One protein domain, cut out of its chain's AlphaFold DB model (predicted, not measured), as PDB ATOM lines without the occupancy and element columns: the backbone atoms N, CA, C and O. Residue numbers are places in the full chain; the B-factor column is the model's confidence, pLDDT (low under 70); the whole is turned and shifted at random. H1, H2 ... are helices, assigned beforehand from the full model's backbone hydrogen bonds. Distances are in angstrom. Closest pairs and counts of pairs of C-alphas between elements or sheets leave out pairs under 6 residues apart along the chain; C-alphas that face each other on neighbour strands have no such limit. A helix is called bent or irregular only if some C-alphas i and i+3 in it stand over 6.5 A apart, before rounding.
ATOM      1  N   LEU A 800     113.140 105.318  83.963       85.75
ATOM      2  CA  LEU A 800     112.767 104.922  85.329       85.75
ATOM      3  C   LEU A 800     113.580 103.731  85.862       85.75
ATOM      4  O   LEU A 800     113.816 103.642  87.068       85.75
ATOM      5  N   LEU A 801     113.983 102.798  84.994       85.44
ATOM      6  CA  LEU A 801     114.693 101.585  85.403       85.44
ATOM      7  C   LEU A 801     116.217 101.690  85.343       85.44
ATOM      8  O   LEU A 801     116.871 100.893  86.011       85.44
ATOM      9  N   GLU A 802     116.810 102.625  84.597       86.31
ATOM     10  CA  GLU A 802     118.272 102.738  84.483       86.31
ATOM     11  C   GLU A 802     118.985 102.885  85.848       86.31
ATOM     12  O   GLU A 802     119.967 102.164  86.066       86.31
ATOM     13  N   PRO A 803     118.517 103.720  86.804       84.06
ATOM     14  CA  PRO A 803     119.149 103.817  88.119       84.06
ATOM     15  C   PRO A 803     119.046 102.509  88.913       84.06
ATOM     16  O   PRO A 803     120.008 102.109  89.565       84.06
ATOM     17  N   LEU A 804     117.899 101.822  88.821       84.69
ATOM     18  CA  LEU A 804     117.656 100.553  89.513       84.69
ATOM     19  C   LEU A 804     118.485  99.416  88.916       84.69
ATOM     20  O   LEU A 804     119.015  98.604  89.666       84.69
ATOM     21  N   ASN A 805     118.638  99.382  87.591       85.62
ATOM     22  CA  ASN A 805     119.484  98.428  86.880       85.62
ATOM     23  C   ASN A 805     120.923  98.505  87.405       85.62
ATOM     24  O   ASN A 805     121.447  97.508  87.891       85.62
ATOM     25  N   LYS A 806     121.510  99.712  87.434       85.38
ATOM     26  CA  LYS A 806     122.883  99.942  87.921       85.38
ATOM     27  C   LYS A 806     123.122  99.398  89.332       85.38
ATOM     28  O   LYS A 806     124.185  98.840  89.567       85.38
ATOM     29  N   THR A 807     122.149  99.515  90.240       83.31
ATOM     30  CA  THR A 807     122.244  98.950  91.598       83.31
ATOM     31  C   THR A 807     121.935  97.448  91.664       83.31
ATOM     32  O   THR A 807     122.600  96.716  92.385       83.31
ATOM     33  N   TRP A 808     120.946  96.963  90.907       84.81
ATOM     34  CA  TRP A 808     120.442  95.580  90.974       84.81
ATOM     35  C   TRP A 808     121.359  94.579  90.256       84.81
ATOM     36  O   TRP A 808     121.449  93.411  90.640       84.81
ATOM     37  N   THR A 809     122.077  95.025  89.222       85.31
ATOM     38  CA  THR A 809     123.083  94.222  88.508       85.31
ATOM     39  C   THR A 809     124.502  94.418  89.034       85.31
ATOM     40  O   THR A 809     125.437  93.880  88.444       85.31
ATOM     41  N   GLN A 810     124.694  95.202  90.099       86.94
ATOM     42  CA  GLN A 810     126.021  95.456  90.640       86.94
ATOM     43  C   GLN A 810     126.612  94.165  91.224       86.94
ATOM     44  O   GLN A 810     126.010  93.536  92.096       86.94
ATOM     45  N   VAL A 811     127.794  93.767  90.741       80.62
ATOM     46  CA  VAL A 811     128.408  92.480  91.104       80.62
ATOM     47  C   VAL A 811     128.722  92.437  92.593       80.62
ATOM     48  O   VAL A 811     128.369  91.454  93.235       80.62
ATOM     49  N   GLU A 812     129.280  93.514  93.156       80.94
ATOM     50  CA  GLU A 812     129.624  93.585  94.580       80.94
ATOM     51  C   GLU A 812     128.381  93.383  95.465       80.94
ATOM     52  O   GLU A 812     128.415  92.599  96.414       80.94
ATOM     53  N   TRP A 813     127.260  94.019  95.098       82.12
ATOM     54  CA  TRP A 813     125.974  93.891  95.790       82.12
ATOM     55  C   TRP A 813     125.424  92.461  95.716       82.12
ATOM     56  O   TRP A 813     125.078  91.878  96.745       82.12
ATOM     57  N   GLN A 814     125.403  91.853  94.524       82.12
ATOM     58  CA  GLN A 814     124.951  90.467  94.379       82.12
ATOM     59  C   GLN A 814     125.849  89.492  95.143       82.12
ATOM     60  O   GLN A 814     125.334  88.560  95.756       82.12
ATOM     61  N   THR A 815     127.170  89.707  95.146       79.69
ATOM     62  CA  THR A 815     128.085  88.839  95.892       79.69
ATOM     63  C   THR A 815     127.911  88.959  97.402       79.69
ATOM     64  O   THR A 815     127.993  87.938  98.076       79.69
ATOM     65  N   ALA A 816     127.641  90.161  97.919       78.12
ATOM     66  CA  ALA A 816     127.528  90.424  99.352       78.12
ATOM     67  C   ALA A 816     126.189  89.984  99.969       78.12
ATOM     68  O   ALA A 816     126.166  89.616 101.137       78.12
ATOM     69  N   TYR A 817     125.087  90.027  99.208       79.38
ATOM     70  CA  TYR A 817     123.739  89.815  99.761       79.38
ATOM     71  C   TYR A 817     122.959  88.639  99.149       79.38
ATOM     72  O   TYR A 817     121.984  88.200  99.753       79.38
ATOM     73  N   LEU A 818     123.350  88.128  97.970       80.81
ATOM     74  CA  LEU A 818     122.616  87.076  97.236       80.81
ATOM     75  C   LEU A 818     123.419  85.781  97.003       80.81
ATOM     76  O   LEU A 818     122.956  84.908  96.264       80.81
ATOM     77  N   SER A 819     124.626  85.662  97.565       79.06
ATOM     78  CA  SER A 819     125.452  84.448  97.436       79.06
ATOM     79  C   SER A 819     125.118  83.385  98.478       79.06
ATOM     80  O   SER A 819     125.272  82.194  98.209       79.06
ATOM     81  N   ASP A 820     124.711  83.811  99.673       79.69
ATOM     82  CA  ASP A 820     124.564  82.966 100.849       79.69
ATOM     83  C   ASP A 820     123.380  83.409 101.742       79.69
ATOM     84  O   ASP A 820     122.957  84.566 101.702       79.69
ATOM     85  N   PRO A 821     122.824  82.511 102.581       79.12
ATOM     86  CA  PRO A 821     121.728  82.868 103.489       79.12
ATOM     87  C   PRO A 821     122.107  83.909 104.560       79.12
ATOM     88  O   PRO A 821     121.233  84.606 105.080       79.12
ATOM     89  N   SER A 822     123.398  84.029 104.894       78.50
ATOM     90  CA  SER A 822     123.915  85.052 105.814       78.50
ATOM     91  C   SER A 822     123.759  86.453 105.222       78.50
ATOM     92  O   SER A 822     123.170  87.309 105.880       78.50
ATOM     93  N   GLY A 823     124.146  86.662 103.958       78.69
ATOM     94  CA  GLY A 823     123.975  87.939 103.262       78.69
ATOM     95  C   GLY A 823     122.521  88.423 103.206       78.69
ATOM     96  O   GLY A 823     122.263  89.617 103.350       78.69
ATOM     97  N   LEU A 824     121.538  87.520 103.110       77.06
ATOM     98  CA  LEU A 824     120.117  87.887 103.212       77.06
ATOM     99  C   LEU A 824     119.742  88.396 104.620       77.06
ATOM    100  O   LEU A 824     118.914  89.296 104.766       77.06
ATOM    101  N   THR A 825     120.371  87.845 105.659       79.88
ATOM    102  CA  THR A 825     120.185  88.282 107.051       79.88
ATOM    103  C   THR A 825     120.801  89.667 107.266       79.88
ATOM    104  O   THR A 825     120.153  90.540 107.842       79.88
ATOM    105  N   ASP A 826     121.992  89.910 106.716       77.81
ATOM    106  CA  ASP A 826     122.671  91.211 106.754       77.81
ATOM    107  C   ASP A 826     121.926  92.280 105.929       77.81
ATOM    108  O   ASP A 826     121.813  93.433 106.351       77.81
ATOM    109  N   MET A 827     121.323  91.901 104.795       76.50
ATOM    110  CA  MET A 827     120.447  92.767 103.989       76.50
ATOM    111  C   MET A 827     119.204  93.236 104.765       76.50
ATOM    112  O   MET A 827     118.704  94.336 104.523       76.50
ATOM    113  N   PHE A 828     118.692  92.417 105.686       77.62
ATOM    114  CA  PHE A 828     117.537  92.754 106.524       77.62
ATOM    115  C   PHE A 828     117.910  93.333 107.898       77.62
ATOM    116  O   PHE A 828     117.023  93.816 108.603       77.62
ATOM    117  N   ALA A 829     119.195  93.348 108.263       80.81
ATOM    118  CA  ALA A 829     119.680  93.981 109.487       80.81
ATOM    119  C   ALA A 829     119.578  95.519 109.425       80.81
ATOM    120  O   ALA A 829     119.190  96.146 110.414       80.81
ATOM    121  N   ASP A 830     119.850  96.135 108.267       81.56
ATOM    122  CA  ASP A 830     119.539  97.553 108.046       81.56
ATOM    123  C   ASP A 830     118.090  97.733 107.569       81.56
ATOM    124  O   ASP A 830     117.694  97.360 106.463       81.56
ATOM    125  N   THR A 831     117.295  98.393 108.411       77.25
ATOM    126  CA  THR A 831     115.904  98.740 108.111       77.25
ATOM    127  C   THR A 831     115.780  99.663 106.891       77.25
ATOM    128  O   THR A 831     114.837  99.507 106.116       77.25
ATOM    129  N   GLN A 832     116.696 100.614 106.672       76.31
ATOM    130  CA  GLN A 832     116.620 101.513 105.510       76.31
ATOM    131  C   GLN A 832     116.894 100.759 104.203       76.31
ATOM    132  O   GLN A 832     116.157 100.925 103.225       76.31
ATOM    133  N   PHE A 833     117.902  99.888 104.208       78.94
ATOM    134  CA  PHE A 833     118.238  99.029 103.077       78.94
ATOM    135  C   PHE A 833     117.115  98.038 102.744       78.94
ATOM    136  O   PHE A 833     116.673  97.985 101.594       78.94
ATOM    137  N   MET A 834     116.551  97.358 103.751       82.94
ATOM    138  CA  MET A 834     115.375  96.488 103.610       82.94
ATOM    139  C   MET A 834     114.209  97.200 102.902       82.94
ATOM    140  O   MET A 834     113.660  96.682 101.924       82.94
ATOM    141  N   TRP A 835     113.846  98.413 103.345       79.94
ATOM    142  CA  TRP A 835     112.791  99.196 102.693       79.94
ATOM    143  C   TRP A 835     113.164  99.594 101.258       79.94
ATOM    144  O   TRP A 835     112.295  99.580 100.387       79.94
ATOM    145  N   SER A 836     114.434  99.892 100.967       81.19
ATOM    146  CA  SER A 836     114.905 100.176  99.601       81.19
ATOM    147  C   SER A 836     114.700  98.986  98.650       81.19
ATOM    148  O   SER A 836     114.209  99.163  97.527       81.19
ATOM    149  N   ILE A 837     114.987  97.762  99.109       83.38
ATOM    150  CA  ILE A 837     114.745  96.527  98.347       83.38
ATOM    151  C   ILE A 837     113.241  96.291  98.152       83.38
ATOM    152  O   ILE A 837     112.805  96.064  97.022       83.38
ATOM    153  N   TYR A 838     112.426  96.441  99.203       84.06
ATOM    154  CA  TYR A 838     110.961  96.357  99.105       84.06
ATOM    155  C   TYR A 838     110.387  97.339  98.068       84.06
ATOM    156  O   TYR A 838     109.593  96.953  97.203       84.06
ATOM    157  N   HIS A 839     110.820  98.601  98.106       82.12
ATOM    158  CA  HIS A 839     110.419  99.632  97.146       82.12
ATOM    159  C   HIS A 839     110.852  99.288  95.710       82.12
ATOM    160  O   HIS A 839     110.087  99.465  94.766       82.12
ATOM    161  N   THR A 840     112.038  98.705  95.536       84.69
ATOM    162  CA  THR A 840     112.551  98.282  94.223       84.69
ATOM    163  C   THR A 840     111.743  97.115  93.634       84.69
ATOM    164  O   THR A 840     111.296  97.190  92.490       84.69
ATOM    165  N   VAL A 841     111.464  96.072  94.424       86.56
ATOM    166  CA  VAL A 841     110.676  94.905  93.978       86.56
ATOM    167  C   VAL A 841     109.216  95.280  93.699       86.56
ATOM    168  O   VAL A 841     108.668  94.904  92.659       86.56
ATOM    169  N   THR A 842     108.587  96.073  94.572       84.56
ATOM    170  CA  THR A 842     107.217  96.564  94.335       84.56
ATOM    171  C   THR A 842     107.141  97.503  93.131       84.56
ATOM    172  O   THR A 842     106.139  97.487  92.410       84.56
ATOM    173  N   PHE A 843     108.198  98.269  92.833       85.75
ATOM    174  CA  PHE A 843     108.262  99.044  91.598       85.75
ATOM    175  C   PHE A 843     108.343  98.154  90.350       85.75
ATOM    176  O   PHE A 843     107.600  98.408  89.403       85.75
ATOM    177  N   PHE A 844     109.138  97.077  90.342       87.69
ATOM    178  CA  PHE A 844     109.150  96.118  89.224       87.69
ATOM    179  C   PHE A 844     107.767  95.485  88.990       87.69
ATOM    180  O   PHE A 844     107.307  95.388  87.849       87.69
ATOM    181  N   GLU A 845     107.055  95.120  90.061       86.69
ATOM    182  CA  GLU A 845     105.688  94.596  89.979       86.69
ATOM    183  C   GLU A 845     104.709  95.626  89.377       86.69
ATOM    184  O   GLU A 845     103.913  95.301  88.489       86.69
ATOM    185  N   LYS A 846     104.779  96.890  89.821       84.44
ATOM    186  CA  LYS A 846     103.976  97.999  89.280       84.44
ATOM    187  C   LYS A 846     104.313  98.286  87.815       84.44
ATOM    188  O   LYS A 846     103.393  98.440  87.009       84.44
ATOM    189  N   ALA A 847     105.597  98.307  87.460       85.06
ATOM    190  CA  ALA A 847     106.083  98.506  86.099       85.06
ATOM    191  C   ALA A 847     105.540  97.431  85.151       85.06
ATOM    192  O   ALA A 847     105.016  97.768  84.088       85.06
ATOM    193  N   LEU A 848     105.529  96.164  85.579       84.62
ATOM    194  CA  LEU A 848     104.916  95.066  84.834       84.62
ATOM    195  C   LEU A 848     103.386  95.201  84.722       84.62
ATOM    196  O   LEU A 848     102.840  95.028  83.634       84.62
ATOM    197  N   LYS A 849     102.691  95.545  85.818       83.44
ATOM    198  CA  LYS A 849     101.217  95.670  85.874       83.44
ATOM    199  C   LYS A 849     100.643  96.863  85.105       83.44
ATOM    200  O   LYS A 849      99.501  96.789  84.650       83.44
ATOM    201  N   ARG A 850     101.364  97.987  85.041       79.69
ATOM    202  CA  ARG A 850     100.910  99.230  84.385       79.69
ATOM    203  C   ARG A 850     101.392  99.362  82.949       79.69
ATOM    204  O   ARG A 850     100.754 100.065  82.172       79.69
ATOM    205  N   SER A 851     102.467  98.669  82.590       77.38
ATOM    206  CA  SER A 851     102.926  98.608  81.210       77.38
ATOM    207  C   SER A 851     102.043  97.705  80.361       77.38
ATOM    208  O   SER A 851     101.752  96.572  80.740       77.38
ATOM    209  N   GLY A 852     101.690  98.162  79.162       69.00
ATOM    210  CA  GLY A 852     101.032  97.340  78.150       69.00
ATOM    211  C   GLY A 852     100.093  98.145  77.261       69.00
ATOM    212  O   GLY A 852      99.685  99.256  77.594       69.00
ATOM    213  N   THR A 853      99.723  97.567  76.121       61.06
ATOM    214  CA  THR A 853      98.749  98.168  75.210       61.06
ATOM    215  C   THR A 853      97.354  98.168  75.843       61.06
ATOM    216  O   THR A 853      96.788  97.113  76.139       61.06
ATOM    217  N   LYS A 854      96.757  99.356  76.038       57.91
ATOM    218  CA  LYS A 854      95.337  99.470  76.406       57.91
ATOM    219  C   LYS A 854      94.504  98.780  75.319       57.91
ATOM    220  O   LYS A 854      94.507  99.212  74.169       57.91
ATOM    221  N   MET A 876     108.285  95.688  78.907       82.88
ATOM    222  CA  MET A 876     109.242  95.211  79.915       82.88
ATOM    223  C   MET A 876     110.131  94.045  79.469       82.88
ATOM    224  O   MET A 876     111.045  93.687  80.206       82.88
ATOM    225  N   SER A 877     109.920  93.442  78.294       83.06
ATOM    226  CA  SER A 877     110.614  92.206  77.895       83.06
ATOM    227  C   SER A 877     112.138  92.343  77.856       83.06
ATOM    228  O   SER A 877     112.843  91.412  78.230       83.06
ATOM    229  N   SER A 878     112.645  93.509  77.446       82.81
ATOM    230  CA  SER A 878     114.074  93.858  77.449       82.81
ATOM    231  C   SER A 878     114.671  93.991  78.853       82.81
ATOM    232  O   SER A 878     115.880  93.847  79.005       82.81
ATOM    233  N   HIS A 879     113.845  94.259  79.870       84.88
ATOM    234  CA  HIS A 879     114.284  94.487  81.248       84.88
ATOM    235  C   HIS A 879     114.159  93.241  82.139       84.88
ATOM    236  O   HIS A 879     114.904  93.085  83.103       84.88
ATOM    237  N   LEU A 880     113.261  92.307  81.803       85.06
ATOM    238  CA  LEU A 880     113.097  91.052  82.550       85.06
ATOM    239  C   LEU A 880     114.381  90.203  82.600       85.06
ATOM    240  O   LEU A 880     114.586  89.478  83.572       85.06
ATOM    241  N   SER A 881     115.250  90.318  81.593       85.44
ATOM    242  CA  SER A 881     116.530  89.602  81.493       85.44
ATOM    243  C   SER A 881     117.490  89.881  82.655       85.44
ATOM    244  O   SER A 881     118.210  88.973  83.063       85.44
ATOM    245  N   TRP A 882     117.486  91.099  83.206       87.31
ATOM    246  CA  TRP A 882     118.334  91.496  84.336       87.31
ATOM    247  C   TRP A 882     117.567  91.614  85.660       87.31
ATOM    248  O   TRP A 882     118.167  91.452  86.721       87.31
ATOM    249  N   ILE A 883     116.246  91.831  85.624       87.38
ATOM    250  CA  ILE A 883     115.402  91.865  86.831       87.38
ATOM    251  C   ILE A 883     115.247  90.467  87.447       87.38
ATOM    252  O   ILE A 883     115.385  90.317  88.662       87.38
ATOM    253  N   LEU A 884     114.943  89.450  86.628       87.25
ATOM    254  CA  LEU A 884     114.554  88.121  87.116       87.25
ATOM    255  C   LEU A 884     115.682  87.332  87.805       87.25
ATOM    256  O   LEU A 884     115.395  86.755  88.852       87.25
ATOM    257  N   PRO A 885     116.935  87.274  87.300       87.81
ATOM    258  CA  PRO A 885     117.948  86.403  87.899       87.81
ATOM    259  C   PRO A 885     118.302  86.745  89.358       87.81
ATOM    260  O   PRO A 885     118.386  85.809  90.150       87.81
ATOM    261  N   PRO A 886     118.454  88.024  89.768       84.50
ATOM    262  CA  PRO A 886     118.664  88.359  91.178       84.50
ATOM    263  C   PRO A 886     117.380  88.206  92.002       84.50
ATOM    264  O   PRO A 886     117.441  87.731  93.129       84.50
ATOM    265  N   LEU A 887     116.206  88.521  91.435       86.19
ATOM    266  CA  LEU A 887     114.921  88.352  92.125       86.19
ATOM    267  C   LEU A 887     114.651  86.883  92.493       86.19
ATOM    268  O   LEU A 887     114.181  86.607  93.590       86.19
ATOM    269  N   LEU A 888     115.011  85.942  91.615       85.38
ATOM    270  CA  LEU A 888     114.929  84.494  91.858       85.38
ATOM    271  C   LEU A 888     115.982  83.956  92.846       85.38
ATOM    272  O   LEU A 888     115.928  82.776  93.169       85.38
ATOM    273  N   ARG A 889     116.943  84.777  93.294       81.94
ATOM    274  CA  ARG A 889     117.867  84.450  94.400       81.94
ATOM    275  C   ARG A 889     117.422  85.040  95.742       81.94
ATOM    276  O   ARG A 889     117.937  84.629  96.774       81.94
ATOM    277  N   VAL A 890     116.512  86.018  95.721       80.81
ATOM    278  CA  VAL A 890     115.884  86.610  96.919       80.81
ATOM    279  C   VAL A 890     114.686  85.772  97.398       80.81
ATOM    280  O   VAL A 890     114.334  85.836  98.574       80.81
ATOM    281  N   ILE A 891     114.055  85.027  96.481       78.25
ATOM    282  CA  ILE A 891     112.944  84.084  96.723       78.25
ATOM    283  C   ILE A 891     113.499  82.702  97.079       78.25
ATOM    284  O   ILE A 891     112.975  82.115  98.049       78.25
TER     285      ILE A 891
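Overview. This is residues 800 to 854 and 876 to 891 of the 891 residues of the protein "Xpo1 domain-containing protein" of Aegilops tauschii subsp. strangulata (UniProt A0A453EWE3). Three helices, the long H4 with H1 and H5, run roughly lengthwise and make a loose triangle with few contacts, while H2 and H3 form a turn of the chain at one end. H3 lies crosswise by the start of H4, and beyond the other end of H4 a short tail, residues 851 to 854, adds to the length. The printed part has 71 residues with five named helices, H1 to H5 in chain order, and no named strand; the class is all helix. It is compact, with a radius of gyration of the C-alphas of 12.8 A, and only just elongated, spanning 43 by 22 by 21 A.

Arrangement. Start at H4, residues 831 to 850, the longest helix. Look from it to H1, residues 800 to 808: the two are close but not clearly touching, their closest C-alphas being those of Leu 804 and Thr 840 at 7.3 A, and they run opposite ways at a steep tilt of 44 degrees. H5, residues 877 to 890, is also close to H4 but not clearly touching, with the C-alphas of Phe 844 and Ile 883 closest at 7.9 A; they run opposite ways at 37 degrees, only just a steep tilt. H5 touches H1 with residues 882 to 886 alone; the closest C-alphas are those of Trp 808 and Pro 886, 7.4 A apart, and the helices run the same way at 38 degrees, only just steep. At the start of H4 find H3, residues 821 to 829, which touches H4 only at the corner, and only just, with 3 pairs of C-alphas within 8 A; those of Phe 828 and Met 834 are closest at 5.2 A, and the helices are about perpendicular at 80 degrees. H2, residues 811 to 817, touches H3 only at the corner, with the C-alphas of Tyr 817 and Gly 823 closest at 4.0 A, about perpendicular at 84 degrees. H2 and H4 are apart, as are H1 and H3. In H2, H3 and H4 every O i to N i+4 pair is within hydrogen-bond range; in H1 it is 4 of 5 and in H5 5 of 10.

Along the chain. Find C-alpha 831 at (115.904, 98.740, 108.111); from there H4 runs 28.1 A to C-alpha 850 at (100.910, 99.230, 84.385). H5 covers 20.5 A, from C-alpha 877 to C-alpha 890 at (115.884, 86.610, 96.919). H1 covers 13.3 A and is irregular, with C-alphas 800 and 803 7.1 A apart. H5 is neither bent nor irregular, but only just: C-alphas 883 and 886 are 6.5 A apart. H3 covers 12.8 A and H2 10.2 A.

Size, cuts and confidence. The two C-alphas farthest apart, those of Ser 822 and Lys 854, are 43.5 A from each other. Residues 855 to 875 are not printed; across this cut, in the link from H4 to H5, C-alphas 854 and 876 are 15.0 A apart. The links printed whole, H1 to H2, H2 to H3 and H3 to H4, are tight. The printed part ends at Ile 891, the chain's last residue. The mean pLDDT of the printed part is 81.7, and residues 852 to 854 are under 70.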